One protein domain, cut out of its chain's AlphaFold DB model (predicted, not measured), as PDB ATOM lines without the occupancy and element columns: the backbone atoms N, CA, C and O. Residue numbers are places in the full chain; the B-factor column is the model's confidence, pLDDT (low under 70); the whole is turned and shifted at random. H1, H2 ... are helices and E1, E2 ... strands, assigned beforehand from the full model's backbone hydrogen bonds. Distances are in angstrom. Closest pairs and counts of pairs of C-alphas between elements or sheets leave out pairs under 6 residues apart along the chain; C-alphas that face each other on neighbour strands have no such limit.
ATOM      1  N   ALA A  13       9.040 -28.044  33.245       89.12
ATOM      2  CA  ALA A  13       8.990 -28.639  34.578       89.12
ATOM      3  C   ALA A  13       8.423 -27.692  35.651       89.12
ATOM      4  O   ALA A  13       7.942 -28.169  36.674       89.12
ATOM      5  N   ALA A  14       8.462 -26.374  35.417       90.06
ATOM      6  CA  ALA A  14       7.848 -25.385  36.299       90.06
ATOM      7  C   ALA A  14       6.321 -25.299  36.113       90.06
ATOM      8  O   ALA A  14       5.633 -24.791  36.994       90.06
ATOM      9  N   VAL A  15       5.797 -25.789  34.982       91.94
ATOM     10  CA  VAL A  15       4.354 -25.882  34.715       91.94
ATOM     11  C   VAL A  15       3.808 -27.196  35.263       91.94
ATOM     12  O   VAL A  15       2.868 -27.190  36.050       91.94
ATOM     13  N   ASP A  16       4.414 -28.314  34.859       94.06
ATOM     14  CA  ASP A  16       4.061 -29.655  35.323       94.06
ATOM     15  C   ASP A  16       5.255 -30.597  35.112       94.06
ATOM     16  O   ASP A  16       5.729 -30.808  33.991       94.06
ATOM     17  N   LYS A  17       5.760 -31.164  36.207       93.88
ATOM     18  CA  LYS A  17       6.949 -32.019  36.196       93.88
ATOM     19  C   LYS A  17       6.700 -33.367  35.519       93.88
ATOM     20  O   LYS A  17       7.591 -33.865  34.826       93.88
ATOM     21  N   ASP A  18       5.522 -33.949  35.707       94.00
ATOM     22  CA  ASP A  18       5.201 -35.283  35.206       94.00
ATOM     23  C   ASP A  18       4.920 -35.233  33.704       94.00
ATOM     24  O   ASP A  18       5.452 -36.048  32.946       94.00
ATOM     25  N   LEU A  19       4.199 -34.207  33.241       93.38
ATOM     26  CA  LEU A  19       4.021 -33.956  31.809       93.38
ATOM     27  C   LEU A  19       5.339 -33.581  31.127       93.38
ATOM     28  O   LEU A  19       5.616 -34.064  30.028       93.38
ATOM     29  N   ALA A  20       6.188 -32.768  31.765       93.38
ATOM     30  CA  ALA A  20       7.509 -32.454  31.222       93.38
ATOM     31  C   ALA A  20       8.367 -33.717  31.049       93.38
ATOM     32  O   ALA A  20       9.030 -33.879  30.021       93.38
ATOM     33  N   LYS A  21       8.317 -34.636  32.021       95.00
ATOM     34  CA  LYS A  21       8.975 -35.939  31.917       95.00
ATOM     35  C   LYS A  21       8.397 -36.765  30.767       95.00
ATOM     36  O   LYS A  21       9.165 -37.207  29.919       95.00
ATOM     37  N   ALA A  22       7.073 -36.895  30.677       94.00
ATOM     38  CA  ALA A  22       6.416 -37.645  29.606       94.00
ATOM     39  C   ALA A  22       6.775 -37.112  28.205       94.00
ATOM     40  O   ALA A  22       7.034 -37.892  27.288       94.00
ATOM     41  N   VAL A  23       6.858 -35.788  28.038       94.12
ATOM     42  CA  VAL A  23       7.286 -35.165  26.774       94.12
ATOM     43  C   VAL A  23       8.743 -35.491  26.451       94.12
ATOM     44  O   VAL A  23       9.064 -35.786  25.298       94.12
ATOM     45  N   ASN A  24       9.635 -35.448  27.438       93.44
ATOM     46  CA  ASN A  24      11.040 -35.790  27.228       93.44
ATOM     47  C   ASN A  24      11.224 -37.276  26.896       93.44
ATOM     48  O   ASN A  24      11.962 -37.601  25.969       93.44
ATOM     49  N   ASP A  25      10.502 -38.162  27.578       95.00
ATOM     50  CA  ASP A  25      10.514 -39.598  27.297       95.00
ATOM     51  C   ASP A  25      10.007 -39.881  25.872       95.00
ATOM     52  O   ASP A  25      10.647 -40.621  25.123       95.00
ATOM     53  N   ALA A  26       8.931 -39.213  25.440       94.31
ATOM     54  CA  ALA A  26       8.418 -39.317  24.073       94.31
ATOM     55  C   ALA A  26       9.419 -38.802  23.021       94.31
ATOM     56  O   ALA A  26       9.586 -39.427  21.974       94.31
ATOM     57  N   ARG A  27      10.124 -37.695  23.295       93.19
ATOM     58  CA  ARG A  27      11.190 -37.180  22.413       93.19
ATOM     59  C   ARG A  27      12.356 -38.155  22.294       93.19
ATOM     60  O   ARG A  27      12.855 -38.366  21.193       93.19
ATOM     61  N   ASN A  28      12.762 -38.771  23.402       94.31
ATOM     62  CA  ASN A  28      13.833 -39.767  23.413       94.31
ATOM     63  C   ASN A  28      13.427 -41.030  22.644       94.31
ATOM     64  O   ASN A  28      14.207 -41.543  21.839       94.31
ATOM     65  N   ALA A  29      12.191 -41.498  22.839       93.94
ATOM     66  CA  ALA A  29      11.633 -42.614  22.088       93.94
ATOM     67  C   ALA A  29      11.595 -42.309  20.583       93.94
ATOM     68  O   ALA A  29      12.088 -43.110  19.788       93.94
ATOM     69  N   LEU A  30      11.104 -41.127  20.191       91.19
ATOM     70  CA  LEU A  30      11.096 -40.684  18.797       91.19
ATOM     71  C   LEU A  30      12.509 -40.659  18.203       91.19
ATOM     72  O   LEU A  30      12.744 -41.299  17.184       91.19
ATOM     73  N   ALA A  31      13.465 -40.005  18.869       89.94
ATOM     74  CA  ALA A  31      14.850 -39.924  18.405       89.94
ATOM     75  C   ALA A  31      15.491 -41.314  18.230       89.94
ATOM     76  O   ALA A  31      16.244 -41.551  17.283       89.94
ATOM     77  N   SER A  32      15.170 -42.261  19.120       92.12
ATOM     78  CA  SER A  32      15.648 -43.643  19.013       92.12
ATOM     79  C   SER A  32      15.063 -44.377  17.798       92.12
ATOM     80  O   SER A  32      15.800 -45.048  17.072       92.12
ATOM     81  N   ALA A  33      13.768 -44.194  17.527       91.75
ATOM     82  CA  ALA A  33      13.086 -44.792  16.384       91.75
ATOM     83  C   ALA A  33      13.569 -44.187  15.059       91.75
ATOM     84  O   ALA A  33      13.824 -44.915  14.100       91.75
ATOM     85  N   GLU A  34      13.766 -42.869  15.018       89.81
ATOM     86  CA  GLU A  34      14.334 -42.161  13.872       89.81
ATOM     87  C   GLU A  34      15.738 -42.670  13.536       89.81
ATOM     88  O   GLU A  34      16.026 -42.993  12.382       89.81
ATOM     89  N   LYS A  35      16.595 -42.829  14.552       89.19
ATOM     90  CA  LYS A  35      17.938 -43.394  14.381       89.19
ATOM     91  C   LYS A  35      17.889 -44.816  13.818       89.19
ATOM     92  O   LYS A  35      18.633 -45.120  12.887       89.19
ATOM     93  N   ALA A  36      17.012 -45.670  14.346       90.81
ATOM     94  CA  ALA A  36      16.851 -47.041  13.866       90.81
ATOM     95  C   ALA A  36      16.357 -47.090  12.407       90.81
ATOM     96  O   ALA A  36      16.852 -47.887  11.612       90.81
ATOM     97  N   MET A  37      15.429 -46.205  12.031       90.19
ATOM     98  CA  MET A  37      14.943 -46.072  10.653       90.19
ATOM     99  C   MET A  37      16.045 -45.630   9.692       90.19
ATOM    100  O   MET A  37      16.171 -46.189   8.602       90.19
ATOM    101  N   ILE A  38      16.862 -44.653  10.092       88.38
ATOM    102  CA  ILE A  38      18.005 -44.199   9.294       88.38
ATOM    103  C   ILE A  38      19.016 -45.335   9.126       88.38
ATOM    104  O   ILE A  38      19.461 -45.586   8.011       88.38
ATOM    105  N   GLU A  39      19.333 -46.067  10.194       88.25
ATOM    106  CA  GLU A  39      20.252 -47.206  10.137       88.25
ATOM    107  C   GLU A  39      19.727 -48.349   9.251       88.25
ATOM    108  O   GLU A  39      20.481 -48.953   8.488       88.25
ATOM    109  N   ALA A  40      18.428 -48.640   9.314       90.19
ATOM    110  CA  ALA A  40      17.803 -49.609   8.421       90.19
ATOM    111  C   ALA A  40      17.861 -49.140   6.958       90.19
ATOM    112  O   ALA A  40      18.143 -49.931   6.056       90.19
ATOM    113  N   TYR A  41      17.638 -47.845   6.715       87.19
ATOM    114  CA  TYR A  41      17.713 -47.263   5.381       87.19
ATOM    115  C   TYR A  41      19.131 -47.303   4.807       87.19
ATOM    116  O   TYR A  41      19.283 -47.719   3.659       87.19
ATOM    117  N   THR A  42      20.168 -46.958   5.576       84.38
ATOM    118  CA  THR A  42      21.560 -46.978   5.086       84.38
ATOM    119  C   THR A  42      22.065 -48.379   4.744       84.38
ATOM    120  O   THR A  42      22.956 -48.522   3.914       84.38
ATOM    121  N   LYS A  43      21.472 -49.425   5.325       86.19
ATOM    122  CA  LYS A  43      21.747 -50.829   4.972       86.19
ATOM    123  C   LYS A  43      20.897 -51.340   3.804       86.19
ATOM    124  O   LYS A  43      21.069 -52.478   3.372       86.19
ATOM    125  N   SER A  44      19.946 -50.547   3.312       86.31
ATOM    126  CA  SER A  44      19.018 -50.981   2.271       86.31
ATOM    127  C   SER A  44      19.640 -50.908   0.867       86.31
ATOM    128  O   SER A  44      20.431 -50.002   0.588       86.31
ATOM    129  N   PRO A  45      19.196 -51.761  -0.079       86.75
ATOM    130  CA  PRO A  45      19.608 -51.664  -1.483       86.75
ATOM    131  C   PRO A  45      19.283 -50.307  -2.121       86.75
ATOM    132  O   PRO A  45      19.960 -49.875  -3.045       86.75
ATOM    133  N   ARG A  46      18.253 -49.608  -1.619       84.06
ATOM    134  CA  ARG A  46      17.866 -48.279  -2.112       84.06
ATOM    135  C   ARG A  46      18.899 -47.213  -1.775       84.06
ATOM    136  O   ARG A  46      19.095 -46.301  -2.570       84.06
ATOM    137  N   TYR A  47      19.525 -47.313  -0.605       83.69
ATOM    138  CA  TYR A  47      20.602 -46.407  -0.239       83.69
ATOM    139  C   TYR A  47      21.816 -46.655  -1.126       83.69
ATOM    140  O   TYR A  47      22.307 -45.705  -1.719       83.69
ATOM    141  N   GLN A  48      22.205 -47.920  -1.325       79.56
ATOM    142  CA  GLN A  48      23.290 -48.264  -2.247       79.56
ATOM    143  C   GLN A  48      23.027 -47.749  -3.668       79.56
ATOM    144  O   GLN A  48      23.866 -47.056  -4.224       79.56
ATOM    145  N   ALA A  49      21.830 -47.979  -4.213       80.75
ATOM    146  CA  ALA A  49      21.466 -47.477  -5.535       80.75
ATOM    147  C   ALA A  49      21.550 -45.943  -5.630       80.75
ATOM    148  O   ALA A  49      21.965 -45.415  -6.654       80.75
ATOM    149  N   MET A  50      21.178 -45.216  -4.570       80.38
ATOM    150  CA  MET A  50      21.326 -43.758  -4.513       80.38
ATOM    151  C   MET A  50      22.800 -43.331  -4.525       80.38
ATOM    152  O   MET A  50      23.140 -42.383  -5.230       80.38
ATOM    153  N   LEU A  51      23.672 -44.050  -3.808       77.12
ATOM    154  CA  LEU A  51      25.120 -43.830  -3.860       77.12
ATOM    155  C   LEU A  51      25.671 -44.074  -5.262       77.12
ATOM    156  O   LEU A  51      26.416 -43.241  -5.771       77.12
ATOM    157  N   ASP A  52      25.279 -45.176  -5.897       76.38
ATOM    158  CA  ASP A  52      25.712 -45.531  -7.248       76.38
ATOM    159  C   ASP A  52      25.293 -44.454  -8.260       76.38
ATOM    160  O   ASP A  52      26.107 -44.000  -9.062       76.38
ATOM    161  N   LEU A  53      24.047 -43.978  -8.168       73.44
ATOM    162  CA  LEU A  53      23.479 -42.952  -9.050       73.44
ATOM    163  C   LEU A  53      24.148 -41.585  -8.864       73.44
ATOM    164  O   LEU A  53      24.252 -40.808  -9.809       73.44
ATOM    165  N   ALA A  54      24.626 -41.306  -7.654       71.12
ATOM    166  CA  ALA A  54      25.402 -40.115  -7.350       71.12
ATOM    167  C   ALA A  54      26.916 -40.274  -7.599       71.12
ATOM    168  O   ALA A  54      27.674 -39.360  -7.284       71.12
ATOM    169  N   GLY A  55      27.366 -41.407  -8.152       68.81
ATOM    170  CA  GLY A  55      28.768 -41.635  -8.515       68.81
ATOM    171  C   GLY A  55      29.665 -42.155  -7.382       68.81
ATOM    172  O   GLY A  55      30.878 -42.231  -7.555       68.81
ATOM    173  N   TYR A  56      29.100 -42.562  -6.241       71.12
ATOM    174  CA  TYR A  56      29.841 -43.091  -5.083       71.12
ATOM    175  C   TYR A  56      30.001 -44.622  -5.076       71.12
ATOM    176  O   TYR A  56      30.689 -45.160  -4.209       71.12
ATOM    177  N   GLY A  57      29.376 -45.335  -6.018       60.75
ATOM    178  CA  GLY A  57      29.356 -46.805  -6.070       60.75
ATOM    179  C   GLY A  57      30.662 -47.479  -6.506       60.75
ATOM    180  O   GLY A  57      30.886 -48.651  -6.210       60.75
ATOM    181  N   GLY A  58      31.543 -46.752  -7.197       53.44
ATOM    182  CA  GLY A  58      32.745 -47.300  -7.824       53.44
ATOM    183  C   GLY A  58      34.019 -46.607  -7.359       53.44
ATOM    184  O   GLY A  58      34.472 -45.673  -8.002       53.44
ATOM    185  N   GLY A  59      34.611 -47.083  -6.262       49.19
ATOM    186  CA  GLY A  59      36.015 -46.829  -5.927       49.19
ATOM    187  C   GLY A  59      36.411 -45.369  -5.669       49.19
ATOM    188  O   GLY A  59      36.898 -44.675  -6.552       49.19
ATOM    189  N   GLY A  60      36.377 -44.959  -4.399       47.25
ATOM    190  CA  GLY A  60      37.436 -44.088  -3.874       47.25
ATOM    191  C   GLY A  60      37.240 -42.571  -3.904       47.25
ATOM    192  O   GLY A  60      38.226 -41.869  -3.702       47.25
ATOM    193  N   TYR A  61      36.027 -42.037  -4.056       43.06
ATOM    194  CA  TYR A  61      35.817 -40.594  -3.889       43.06
ATOM    195  C   TYR A  61      35.306 -40.252  -2.491       43.06
ATOM    196  O   TYR A  61      34.158 -40.486  -2.110       43.06
ATOM    197  N   GLY A  62      36.230 -39.712  -1.698       48.81
ATOM    198  CA  GLY A  62      35.972 -39.181  -0.374       48.81
ATOM    199  C   GLY A  62      35.069 -37.957  -0.445       48.81
ATOM    200  O   GLY A  62      35.516 -36.881  -0.812       48.81
ATOM    201  N   LYS A  63      33.813 -38.139  -0.053       52.31
ATOM    202  CA  LYS A  63      33.008 -37.238   0.784       52.31
ATOM    203  C   LYS A  63      31.733 -38.011   1.091       52.31
ATOM    204  O   LYS A  63      30.940 -38.305   0.207       52.31
ATOM    205  N   VAL A  64      31.607 -38.418   2.350       53.75
ATOM    206  CA  VAL A  64      30.479 -39.195   2.868       53.75
ATOM    207  C   VAL A  64      29.168 -38.490   2.481       53.75
ATOM    208  O   VAL A  64      29.082 -37.271   2.662       53.75
ATOM    209  N   PRO A  65      28.151 -39.210   1.974       59.81
ATOM    210  CA  PRO A  65      26.844 -38.627   1.712       59.81
ATOM    211  C   PRO A  65      26.333 -37.985   2.990       59.81
ATOM    212  O   PRO A  65      26.455 -38.545   4.083       59.81
ATOM    213  N   THR A  66      25.773 -36.791   2.858       62.53
ATOM    214  CA  THR A  66      25.145 -36.096   3.976       62.53
ATOM    215  C   THR A  66      24.165 -37.038   4.681       62.53
ATOM    216  O   THR A  66      23.390 -37.745   4.033       62.53
ATOM    217  N   TYR A  67      24.228 -37.055   6.014       69.62
ATOM    218  CA  TYR A  67      23.466 -37.975   6.856       69.62
ATOM    219  C   TYR A  67      21.969 -37.949   6.485       69.62
ATOM    220  O   TYR A  67      21.403 -36.851   6.394       69.62
ATOM    221  N   PRO A  68      21.322 -39.108   6.240       81.12
ATOM    222  CA  PRO A  68      19.893 -39.144   5.962       81.12
ATOM    223  C   PRO A  68      19.135 -38.522   7.132       81.12
ATOM    224  O   PRO A  68      19.414 -38.826   8.288       81.12
ATOM    225  N   VAL A  69      18.169 -37.664   6.837       85.25
ATOM    226  CA  VAL A  69      17.320 -37.017   7.840       85.25
ATOM    227  C   VAL A  69      15.861 -37.339   7.572       85.25
ATOM    228  O   VAL A  69      15.426 -37.405   6.424       85.25
ATOM    229  N   ILE A  70      15.092 -37.537   8.638       84.81
ATOM    230  CA  ILE A  70      13.649 -37.750   8.543       84.81
ATOM    231  C   ILE A  70      12.960 -36.384   8.502       84.81
ATOM    232  O   ILE A  70      13.216 -35.512   9.328       84.81
ATOM    233  N   GLN A  71      12.105 -36.181   7.504       84.19
ATOM    234  CA  GLN A  71      11.274 -34.989   7.351       84.19
ATOM    235  C   GLN A  71       9.824 -35.428   7.159       84.19
ATOM    236  O   GLN A  71       9.412 -35.829   6.065       84.19
ATOM    237  N   GLY A  72       9.049 -35.385   8.244       82.81
ATOM    238  CA  GLY A  72       7.695 -35.933   8.260       82.81
ATOM    239  C   GLY A  72       7.705 -37.425   7.883       82.81
ATOM    240  O   GLY A  72       8.480 -38.180   8.462       82.81
ATOM    241  N   PRO A  73       6.901 -37.874   6.900       83.12
ATOM    242  CA  PRO A  73       6.835 -39.285   6.511       83.12
ATOM    243  C   PRO A  73       7.938 -39.716   5.524       83.12
ATOM    244  O   PRO A  73       7.809 -40.759   4.883       83.12
ATOM    245  N   ARG A  74       8.989 -38.909   5.314       85.00
ATOM    246  CA  ARG A  74      10.015 -39.146   4.282       85.00
ATOM    247  C   ARG A  74      11.417 -39.201   4.881       85.00
ATOM    248  O   ARG A  74      11.730 -38.439   5.789       85.00
ATOM    249  N   ILE A  75      12.276 -40.043   4.301       83.81
ATOM    250  CA  ILE A  75      13.727 -39.998   4.516       83.81
ATOM    251  C   ILE A  75      14.332 -39.168   3.384       83.81
ATOM    252  O   ILE A  75      14.138 -39.477   2.209       83.81
ATOM    253  N   VAL A  76      15.046 -38.106   3.743       82.75
ATOM    254  CA  VAL A  76      15.703 -37.183   2.816       82.75
ATOM    255  C   VAL A  76      17.207 -37.341   2.974       82.75
ATOM    256  O   VAL A  76      17.752 -37.132   4.054       82.75
ATOM    257  N   CYS A  77      17.890 -37.682   1.888       79.00
ATOM    258  CA  CYS A  77      19.344 -37.676   1.825       79.00
ATOM    259  C   CYS A  77      19.768 -36.565   0.867       79.00
ATOM    260  O   CYS A  77      19.291 -36.493  -0.265       79.00
TER     261      CYS A  77
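Overview. This is residues 13 to 77 of the 131 residues of an uncharacterized protein of Aquamicrobium defluvii (UniProt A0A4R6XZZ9). One long helix, H1, makes most of the length of a rod; past its end the short helix H2 turns off at a corner, and a long loop then swings out and runs back to a tiny hairpin of E1 and E2 beside residues 34 to 41 of H1. Residues 17 to 20 and 22 to 33 of H1 stick out at one end, and residues 58 to 63 of the loop stick out at the other. The printed part has 65 residues, with two named helices and then two named strands, in the order H1, H2, E1, E2, and the strands form an antiparallel sheet, E1 - E2. The class is mostly helix, and the whole is extended, with a radius of gyration of the C-alphas of 17.3 A and spans of 55 by 20 by 16 A.

Arrangement. H1, residues 17 to 42, and H2, residues 45 to 53, are close but not clearly touching; their closest C-alphas, of Tyr 41 and Tyr 47, are 6.4 A apart. Their lines stand at a steep tilt of 63 degrees, the same way. In both helices every O i to N i+4 pair is within hydrogen-bond range. The closest C-alphas of H1 and E1, residues 69 to 71, are those of Glu 34 and Ile 70, 7.0 A apart. E1 and E2, residues 74 to 76, form an antiparallel hairpin at 138 degrees, with N 69 and O 76 2.9 A apart and N 76 and O 69 2.8 A apart, within hydrogen-bond range. H2 and E2 are apart.

Along the chain. H1 begins at C-alpha 17 (6.949, -32.019, 36.196) and measures 37.5 A from first to last C-alpha. H2 measures 12.2 A and ends at C-alpha 53 (23.479, -42.952, -9.050). E1 measures 6.4 A and E2 6.2 A, E2 ending at C-alpha 76 (15.703, -37.183, 2.816).

Size, cuts and confidence. The two C-alphas farthest apart, of Val 15 and Gly 59, are 55.6 A apart. The printed part has no cut. The link from H2 to E1, 15 residues, is long; those from H1 to H2 and from E1 to E2 are tight. The mean pLDDT of the printed part is 81.4, with residue 55 and residues 57 to 67 under 70.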